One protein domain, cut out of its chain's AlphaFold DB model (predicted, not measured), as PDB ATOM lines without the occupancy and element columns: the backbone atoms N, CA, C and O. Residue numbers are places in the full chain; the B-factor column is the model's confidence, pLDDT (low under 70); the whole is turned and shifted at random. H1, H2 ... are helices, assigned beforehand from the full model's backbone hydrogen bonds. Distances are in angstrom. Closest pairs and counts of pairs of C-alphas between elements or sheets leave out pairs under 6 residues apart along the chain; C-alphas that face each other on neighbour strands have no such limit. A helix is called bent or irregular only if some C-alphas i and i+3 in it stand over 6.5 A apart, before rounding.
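This is residues 88 to 157 of the 166 residues of the protein "Sterile domain-containing protein" of Callosobruchus maculatus (UniProt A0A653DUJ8). An open, stretched chain with no core: the two longest helices, H3 and H4, meet near their ends in a wide V, and a short extended link, residues 107 to 115, leads from H3 to a small corner of two short helices, H1 and H2, at the other end. The printed part has 70 residues with four named helices, in the order H1, H2, H3, H4, and no named strand; the class is all helix. It is extended, with a radius of gyration of the C-alphas of 20.1 A, and spans 56 by 29 by 17 A.

H3, residues 116 to 131, and H4, residues 136 to 151, are close but not clearly touching: their closest C-alphas, those of Val 129 and Leu 136, are 7.0 A apart. Their lines are about perpendicular, at 79 degrees. H2, residues 101 to 106, is apart from H3 and H4. H1, residues 90 to 98, is apart from them too. H1 and H2 are close but not clearly touching, with the C-alphas of Leu 96 and Arg 104 closest at 7.5 A, and run opposite ways at a steep tilt of 66 degrees. In H1, H2 and H3 every O i to N i+4 pair is within hydrogen-bond range; in H4 10 of 12 are.

H3 is 20.6 A long from C-alpha 116 at (2.715, 3.659, 23.118). H4, 22.9 A, ends with C-alpha 151 at (17.610, 29.096, 20.652); it is irregular, with C-alphas 137 and 140 7.4 A apart, and has a kink of 25 degrees near residue 143. H1 measures 12.5 A from C-alpha 90 at (-1.671, -16.368, 16.051), and H2 8.9 A.

The C-alphas farthest apart, those of Asn 98 and Val 152, are 56.4 A apart. Residues 111 to 124 and 143 to 157 stand free. The printed part has no cut and no long link. Its mean pLDDT is 83.2; residues 149 to 157 are under 70.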
ATOM      1  N   LYS A  88       4.734 -14.067  13.501       81.56
ATOM      2  CA  LYS A  88       3.321 -14.445  13.406       81.56
ATOM      3  C   LYS A  88       2.861 -14.954  14.772       81.56
ATOM      4  O   LYS A  88       3.290 -16.017  15.212       81.56
ATOM      5  N   SER A  89       2.003 -14.200  15.450       82.19
ATOM      6  CA  SER A  89       1.598 -14.448  16.841       82.19
ATOM      7  C   SER A  89       0.170 -14.999  16.986       82.19
ATOM      8  O   SER A  89      -0.498 -14.751  17.985       82.19
ATOM      9  N   GLU A  90      -0.305 -15.799  16.027       86.44
ATOM     10  CA  GLU A  90      -1.671 -16.368  16.051       86.44
ATOM     11  C   GLU A  90      -1.969 -17.179  17.320       86.44
ATOM     12  O   GLU A  90      -3.085 -17.154  17.836       86.44
ATOM     13  N   ASN A  91      -0.967 -17.871  17.866       87.19
ATOM     14  CA  ASN A  91      -1.117 -18.619  19.116       87.19
ATOM     15  C   ASN A  91      -1.319 -17.704  20.327       87.19
ATOM     16  O   ASN A  91      -2.078 -18.059  21.219       87.19
ATOM     17  N   ILE A  92      -0.678 -16.531  20.345       85.56
ATOM     18  CA  ILE A  92      -0.838 -15.553  21.427       85.56
ATOM     19  C   ILE A  92      -2.240 -14.947  21.361       85.56
ATOM     20  O   ILE A  92      -2.901 -14.876  22.388       85.56
ATOM     21  N   GLY A  93      -2.723 -14.604  20.162       86.19
ATOM     22  CA  GLY A  93      -4.100 -14.137  19.970       86.19
ATOM     23  C   GLY A  93      -5.124 -15.155  20.478       86.19
ATOM     24  O   GLY A  93      -5.925 -14.839  21.349       86.19
ATOM     25  N   ARG A  94      -5.013 -16.419  20.043       88.69
ATOM     26  CA  ARG A  94      -5.902 -17.494  20.519       88.69
ATOM     27  C   ARG A  94      -5.799 -17.738  22.023       88.69
ATOM     28  O   ARG A  94      -6.801 -18.041  22.659       88.69
ATOM     29  N   MET A  95      -4.602 -17.654  22.597       89.94
ATOM     30  CA  MET A  95      -4.414 -17.777  24.042       89.94
ATOM     31  C   MET A  95      -5.136 -16.644  24.777       89.94
ATOM     32  O   MET A  95      -5.859 -16.917  25.729       89.94
ATOM     33  N   LEU A  96      -4.968 -15.399  24.320       88.00
ATOM     34  CA  LEU A  96      -5.646 -14.238  24.890       88.00
ATOM     35  C   LEU A  96      -7.163 -14.401  24.800       88.00
ATOM     36  O   LEU A  96      -7.824 -14.241  25.818       88.00
ATOM     37  N   ASP A  97      -7.701 -14.806  23.647       87.56
ATOM     38  CA  ASP A  97      -9.141 -15.015  23.446       87.56
ATOM     39  C   ASP A  97      -9.739 -16.032  24.427       87.56
ATOM     40  O   ASP A  97     -10.839 -15.822  24.937       87.56
ATOM     41  N   ASN A  98      -8.991 -17.091  24.746       89.81
ATOM     42  CA  ASN A  98      -9.427 -18.150  25.656       89.81
ATOM     43  C   ASN A  98      -9.158 -17.856  27.145       89.81
ATOM     44  O   ASN A  98      -9.597 -18.632  27.995       89.81
ATOM     45  N   MET A  99      -8.453 -16.773  27.494       90.50
ATOM     46  CA  MET A  99      -8.248 -16.403  28.900       90.50
ATOM     47  C   MET A  99      -9.524 -15.856  29.531       90.50
ATOM     48  O   MET A  99     -10.209 -15.004  28.949       90.50
ATOM     49  N   SER A 100      -9.773 -16.272  30.776       91.00
ATOM     50  CA  SER A 100     -10.809 -15.671  31.611       91.00
ATOM     51  C   SER A 100     -10.480 -14.198  31.907       91.00
ATOM     52  O   SER A 100      -9.303 -13.829  31.930       91.00
ATOM     53  N   PRO A 101     -11.479 -13.339  32.184       87.81
ATOM     54  CA  PRO A 101     -11.223 -11.945  32.553       87.81
ATOM     55  C   PRO A 101     -10.258 -11.813  33.740       87.81
ATOM     56  O   PRO A 101      -9.357 -10.984  33.719       87.81
ATOM     57  N   ARG A 102     -10.383 -12.709  34.728       91.00
ATOM     58  CA  ARG A 102      -9.513 -12.742  35.908       91.00
ATOM     59  C   ARG A 102      -8.053 -13.009  35.546       91.00
ATOM     60  O   ARG A 102      -7.167 -12.376  36.106       91.00
ATOM     61  N   ASP A 103      -7.803 -13.932  34.621       89.88
ATOM     62  CA  ASP A 103      -6.439 -14.267  34.202       89.88
ATOM     63  C   ASP A 103      -5.820 -13.149  33.364       89.88
ATOM     64  O   ASP A 103      -4.634 -12.869  33.510       89.88
ATOM     65  N   ARG A 104      -6.626 -12.457  32.546       87.06
ATOM     66  CA  ARG A 104      -6.166 -11.281  31.788       87.06
ATOM     67  C   ARG A 104      -5.751 -10.130  32.708       87.06
ATOM     68  O   ARG A 104      -4.768  -9.457  32.409       87.06
ATOM     69  N   ASP A 105      -6.456  -9.939  33.823       85.56
ATOM     70  CA  ASP A 105      -6.120  -8.906  34.810       85.56
ATOM     71  C   ASP A 105      -4.828  -9.232  35.577       85.56
ATOM     72  O   ASP A 105      -4.037  -8.341  35.880       85.56
ATOM     73  N   ILE A 106      -4.591 -10.512  35.883       89.81
ATOM     74  CA  ILE A 106      -3.374 -10.958  36.582       89.81
ATOM     75  C   ILE A 106      -2.171 -10.986  35.626       89.81
ATOM     76  O   ILE A 106      -1.045 -10.689  36.031       89.81
ATOM     77  N   PHE A 107      -2.394 -11.345  34.361       85.38
ATOM     78  CA  PHE A 107      -1.350 -11.559  33.366       85.38
ATOM     79  C   PHE A 107      -1.577 -10.704  32.117       85.38
ATOM     80  O   PHE A 107      -2.111 -11.146  31.097       85.38
ATOM     81  N   PHE A 108      -1.105  -9.459  32.183       81.12
ATOM     82  CA  PHE A 108      -1.185  -8.532  31.061       81.12
ATOM     83  C   PHE A 108      -0.227  -8.946  29.934       81.12
ATOM     84  O   PHE A 108       0.988  -8.766  30.031       81.12
ATOM     85  N   CYS A 109      -0.779  -9.509  28.857       80.88
ATOM     86  CA  CYS A 109      -0.017 -10.004  27.703       80.88
ATOM     87  C   CYS A 109      -0.493  -9.486  26.342       80.88
ATOM     88  O   CYS A 109       0.009  -9.927  25.306       80.88
ATOM     89  N   ASP A 110      -1.434  -8.543  26.322       85.38
ATOM     90  CA  ASP A 110      -1.881  -7.914  25.084       85.38
ATOM     91  C   ASP A 110      -1.042  -6.669  24.765       85.38
ATOM     92  O   ASP A 110      -1.196  -5.604  25.359       85.38
ATOM     93  N   ILE A 111      -0.154  -6.799  23.777       83.25
ATOM     94  CA  ILE A 111       0.698  -5.701  23.296       83.25
ATOM     95  C   ILE A 111      -0.147  -4.602  22.629       83.25
ATOM     96  O   ILE A 111       0.251  -3.438  22.616       83.25
ATOM     97  N   ASN A 112      -1.322  -4.937  22.086       82.62
ATOM     98  CA  ASN A 112      -2.193  -3.956  21.436       82.62
ATOM     99  C   ASN A 112      -2.882  -3.032  22.443       82.62
ATOM    100  O   ASN A 112      -3.246  -1.916  22.084       82.62
ATOM    101  N   ALA A 113      -3.028  -3.477  23.691       85.75
ATOM    102  CA  ALA A 113      -3.591  -2.678  24.771       85.75
ATOM    103  C   ALA A 113      -2.590  -1.653  25.345       85.75
ATOM    104  O   ALA A 113      -2.967  -0.820  26.169       85.75
ATOM    105  N   ILE A 114      -1.321  -1.678  24.917       87.62
ATOM    106  CA  ILE A 114      -0.304  -0.723  25.367       87.62
ATOM    107  C   ILE A 114      -0.513   0.632  24.680       87.62
ATOM    108  O   ILE A 114      -0.427   0.756  23.457       87.62
ATOM    109  N   SER A 115      -0.688   1.676  25.492       89.62
ATOM    110  CA  SER A 115      -0.544   3.066  25.052       89.62
ATOM    111  C   SER A 115       0.935   3.365  24.792       89.62
ATOM    112  O   SER A 115       1.722   3.571  25.718       89.62
ATOM    113  N   TRP A 116       1.333   3.363  23.516       86.81
ATOM    114  CA  TRP A 116       2.715   3.659  23.118       86.81
ATOM    115  C   TRP A 116       3.148   5.074  23.514       86.81
ATOM    116  O   TRP A 116       4.317   5.289  23.831       86.81
ATOM    117  N   ASP A 117       2.213   6.022  23.559       89.62
ATOM    118  CA  ASP A 117       2.502   7.399  23.952       89.62
ATOM    119  C   ASP A 117       2.892   7.488  25.435       89.62
ATOM    120  O   ASP A 117       3.938   8.053  25.773       89.62
ATOM    121  N   ASP A 118       2.111   6.859  26.319       90.50
ATOM    122  CA  ASP A 118       2.411   6.815  27.757       90.50
ATOM    123  C   ASP A 118       3.677   6.009  28.045       90.50
ATOM    124  O   ASP A 118       4.473   6.365  28.925       90.50
ATOM    125  N   PHE A 119       3.897   4.946  27.265       90.75
ATOM    126  CA  PHE A 119       5.119   4.162  27.319       90.75
ATOM    127  C   PHE A 119       6.348   5.034  27.047       90.75
ATOM    128  O   PHE A 119       7.266   5.042  27.865       90.75
ATOM    129  N   PHE A 120       6.374   5.811  25.956       89.81
ATOM    130  CA  PHE A 120       7.538   6.643  25.623       89.81
ATOM    131  C   PHE A 120       7.787   7.750  26.648       89.81
ATOM    132  O   PHE A 120       8.940   7.994  27.009       89.81
ATOM    133  N   ILE A 121       6.733   8.376  27.174       91.81
ATOM    134  CA  ILE A 121       6.865   9.383  28.236       91.81
ATOM    135  C   ILE A 121       7.486   8.755  29.489       91.81
ATOM    136  O   ILE A 121       8.441   9.292  30.057       91.81
ATOM    137  N   THR A 122       6.968   7.602  29.915       93.69
ATOM    138  CA  THR A 122       7.469   6.882  31.094       93.69
ATOM    139  C   THR A 122       8.900   6.397  30.877       93.69
ATOM    140  O   THR A 122       9.743   6.524  31.764       93.69
ATOM    141  N   PHE A 123       9.208   5.919  29.674       92.00
ATOM    142  CA  PHE A 123      10.535   5.472  29.271       92.00
ATOM    143  C   PHE A 123      11.571   6.601  29.331       92.00
ATOM    144  O   PHE A 123      12.621   6.433  29.954       92.00
ATOM    145  N   VAL A 124      11.275   7.774  28.761       91.31
ATOM    146  CA  VAL A 124      12.184   8.934  28.798       91.31
ATOM    147  C   VAL A 124      12.400   9.422  30.233       91.31
ATOM    148  O   VAL A 124      13.541   9.680  30.630       91.31
ATOM    149  N   LYS A 125      11.341   9.480  31.053       93.56
ATOM    150  CA  LYS A 125      11.457   9.789  32.491       93.56
ATOM    151  C   LYS A 125      12.338   8.771  33.216       93.56
ATOM    152  O   LYS A 125      13.203   9.160  33.996       93.56
ATOM    153  N   GLY A 126      12.161   7.484  32.924       94.50
ATOM    154  CA  GLY A 126      12.969   6.404  33.483       94.50
ATOM    155  C   GLY A 126      14.447   6.530  33.111       94.50
ATOM    156  O   GLY A 126      15.309   6.447  33.982       94.50
ATOM    157  N   ILE A 127      14.756   6.820  31.844       92.00
ATOM    158  CA  ILE A 127      16.127   7.106  31.398       92.00
ATOM    159  C   ILE A 127      16.715   8.279  32.186       92.00
ATOM    160  O   ILE A 127      17.828   8.183  32.705       92.00
ATOM    161  N   ARG A 128      15.977   9.383  32.315       92.19
ATOM    162  CA  ARG A 128      16.438  10.557  33.065       92.19
ATOM    163  C   ARG A 128      16.787  10.198  34.516       92.19
ATOM    164  O   ARG A 128      17.905  10.453  34.963       92.19
ATOM    165  N   VAL A 129      15.854   9.572  35.228       94.50
ATOM    166  CA  VAL A 129      15.986   9.308  36.666       94.50
ATOM    167  C   VAL A 129      17.002   8.206  36.950       94.50
ATOM    168  O   VAL A 129      17.832   8.368  37.837       94.50
ATOM    169  N   TYR A 130      16.981   7.105  36.200       94.06
ATOM    170  CA  TYR A 130      17.763   5.913  36.539       94.06
ATOM    171  C   TYR A 130      19.065   5.793  35.751       94.06
ATOM    172  O   TYR A 130      20.097   5.466  36.336       94.06
ATOM    173  N   LEU A 131      19.053   6.078  34.443       89.94
ATOM    174  CA  LEU A 131      20.267   5.985  33.626       89.94
ATOM    175  C   LEU A 131      21.162   7.204  33.840       89.94
ATOM    176  O   LEU A 131      22.364   7.067  34.059       89.94
ATOM    177  N   PHE A 132      20.574   8.401  33.791       89.44
ATOM    178  CA  PHE A 132      21.322   9.637  33.984       89.44
ATOM    179  C   PHE A 132      21.431  10.066  35.439       89.44
ATOM    180  O   PHE A 132      22.197  10.994  35.704       89.44
ATOM    181  N   GLN A 133      20.736   9.405  36.372       91.88
ATOM    182  CA  GLN A 133      20.725   9.788  37.788       91.88
ATOM    183  C   GLN A 133      20.418  11.284  37.948       91.88
ATOM    184  O   GLN A 133      21.170  12.022  38.588       91.88
ATOM    185  N   ASP A 134      19.388  11.750  37.241       91.50
ATOM    186  CA  ASP A 134      18.935  13.137  37.243       91.50
ATOM    187  C   ASP A 134      17.464  13.179  37.697       91.50
ATOM    188  O   ASP A 134      16.581  12.761  36.938       91.50
ATOM    189  N   PRO A 135      17.180  13.607  38.944       92.94
ATOM    190  CA  PRO A 135      15.827  13.593  39.487       92.94
ATOM    191  C   PRO A 135      14.898  14.538  38.712       92.94
ATOM    192  O   PRO A 135      15.328  15.388  37.932       92.94
ATOM    193  N   LEU A 136      13.587  14.393  38.906       91.00
ATOM    194  CA  LEU A 136      12.608  15.251  38.228       91.00
ATOM    195  C   LEU A 136      12.596  16.688  38.774       91.00
ATOM    196  O   LEU A 136      12.158  17.596  38.073       91.00
ATOM    197  N   ASP A 137      13.141  16.921  39.967       92.50
ATOM    198  CA  ASP A 137      13.200  18.252  40.584       92.50
ATOM    199  C   ASP A 137      14.052  19.238  39.765       92.50
ATOM    200  O   ASP A 137      13.738  20.426  39.675       92.50
ATOM    201  N   THR A 138      15.079  18.737  39.070       91.56
ATOM    202  CA  THR A 138      15.971  19.523  38.199       91.56
ATOM    203  C   THR A 138      15.372  19.783  36.809       91.56
ATOM    204  O   THR A 138      16.026  20.358  35.932       91.56
ATOM    205  N   LEU A 139      14.122  19.374  36.555       90.19
ATOM    206  CA  LEU A 139      13.490  19.494  35.238       90.19
ATOM    207  C   LEU A 139      13.441  20.943  34.739       90.19
ATOM    208  O   LEU A 139      13.698  21.200  33.563       90.19
ATOM    209  N   LYS A 140      13.170  21.906  35.629       90.50
ATOM    210  CA  LYS A 140      13.133  23.336  35.275       90.50
ATOM    211  C   LYS A 140      14.486  23.833  34.759       90.50
ATOM    212  O   LYS A 140      14.529  24.567  33.772       90.50
ATOM    213  N   GLU A 141      15.576  23.401  35.385       89.31
ATOM    214  CA  GLU A 141      16.942  23.736  34.969       89.31
ATOM    215  C   GLU A 141      17.286  23.085  33.628       89.31
ATOM    216  O   GLU A 141      17.826  23.740  32.732       89.31
ATOM    217  N   GLY A 142      16.906  21.816  33.455       86.81
ATOM    218  CA  GLY A 142      17.080  21.085  32.201       86.81
ATOM    219  C   GLY A 142      16.371  21.776  31.038       86.81
ATOM    220  O   GLY A 142      16.968  21.981  29.982       86.81
ATOM    221  N   LEU A 143      15.131  22.226  31.249       88.31
ATOM    222  CA  LEU A 143      14.366  22.992  30.264       88.31
ATOM    223  C   LEU A 143      15.001  24.355  29.965       88.31
ATOM    224  O   LEU A 143      15.063  24.754  28.801       88.31
ATOM    225  N   ALA A 144      15.495  25.073  30.978       87.31
ATOM    226  CA  ALA A 144      16.179  26.352  30.782       87.31
ATOM    227  C   ALA A 144      17.446  26.188  29.923       87.31
ATOM    228  O   ALA A 144      17.628  26.913  28.941       87.31
ATOM    229  N   LYS A 145      18.264  25.174  30.224       85.25
ATOM    230  CA  LYS A 145      19.470  24.829  29.458       85.25
ATOM    231  C   LYS A 145      19.146  24.336  28.044       85.25
ATOM    232  O   LYS A 145      19.805  24.710  27.073       85.25
ATOM    233  N   ALA A 146      18.109  23.516  27.893       82.75
ATOM    234  CA  ALA A 146      17.666  23.057  26.583       82.75
ATOM    235  C   ALA A 146      17.209  24.235  25.713       82.75
ATOM    236  O   ALA A 146      17.547  24.285  24.533       82.75
ATOM    237  N   ARG A 147      16.517  25.230  26.287       78.94
ATOM    238  CA  ARG A 147      16.106  26.454  25.580       78.94
ATOM    239  C   ARG A 147      17.295  27.315  25.167       78.94
ATOM    240  O   ARG A 147      17.309  27.780  24.028       78.94
ATOM    241  N   SER A 148      18.306  27.488  26.024       75.69
ATOM    242  CA  SER A 148      19.514  28.236  25.646       75.69
ATOM    243  C   SER A 148      20.254  27.555  24.494       75.69
ATOM    244  O   SER A 148      20.569  28.213  23.506       75.69
ATOM    245  N   ASN A 149      20.417  26.230  24.543       66.50
ATOM    246  CA  ASN A 149      21.086  25.466  23.481       66.50
ATOM    247  C   ASN A 149      20.261  25.408  22.179       66.50
ATOM    248  O   ASN A 149      20.811  25.405  21.077       66.50
ATOM    249  N   THR A 150      18.930  25.382  22.291       57.88
ATOM    250  CA  THR A 150      17.997  25.269  21.157       57.88
ATOM    251  C   THR A 150      17.707  26.619  20.497       57.88
ATOM    252  O   THR A 150      17.487  26.661  19.290       57.88
ATOM    253  N   SER A 151      17.785  27.744  21.218       46.44
ATOM    254  CA  SER A 151      17.610  29.096  20.652       46.44
ATOM    255  C   SER A 151      18.621  29.441  19.543       46.44
ATOM    256  O   SER A 151      18.284  30.184  18.621       46.44
ATOM    257  N   VAL A 152      19.799  28.808  19.550       45.00
ATOM    258  CA  VAL A 152      20.791  28.877  18.459       45.00
ATOM    259  C   VAL A 152      20.347  28.069  17.221       45.00
ATOM    260  O   VAL A 152      20.628  28.467  16.095       45.00
ATOM    261  N   ASN A 153      19.574  26.991  17.399       44.31
ATOM    262  CA  ASN A 153      19.109  26.092  16.329       44.31
ATOM    263  C   ASN A 153      17.669  26.359  15.830       44.31
ATOM    264  O   ASN A 153      17.301  25.929  14.736       44.31
ATOM    265  N   LEU A 154      16.839  27.113  16.562       44.84
ATOM    266  CA  LEU A 154      15.459  27.445  16.156       44.84
ATOM    267  C   LEU A 154      15.370  28.427  14.976       44.84
ATOM    268  O   LEU A 154      14.306  28.551  14.368       44.84
ATOM    269  N   ARG A 155      16.469  29.093  14.591       38.75
ATOM    270  CA  ARG A 155      16.524  29.829  13.313       38.75
ATOM    271  C   ARG A 155      16.491  28.901  12.095       38.75
ATOM    272  O   ARG A 155      16.035  29.340  11.047       38.75
ATOM    273  N   GLN A 156      16.908  27.642  12.230       44.56
ATOM    274  CA  GLN A 156      16.992  26.690  11.116       44.56
ATOM    275  C   GLN A 156      15.802  25.723  11.028       44.56
ATOM    276  O   GLN A 156      15.652  25.043  10.019       44.56
ATOM    277  N   ARG A 157      14.935  25.661  12.050       47.78
ATOM    278  CA  ARG A 157      13.794  24.725  12.103       47.78
ATOM    279  C   ARG A 157      12.412  25.365  11.952       47.78
ATOM    280  O   ARG A 157      11.411  24.673  12.127       47.78
TER     281      ARG A 157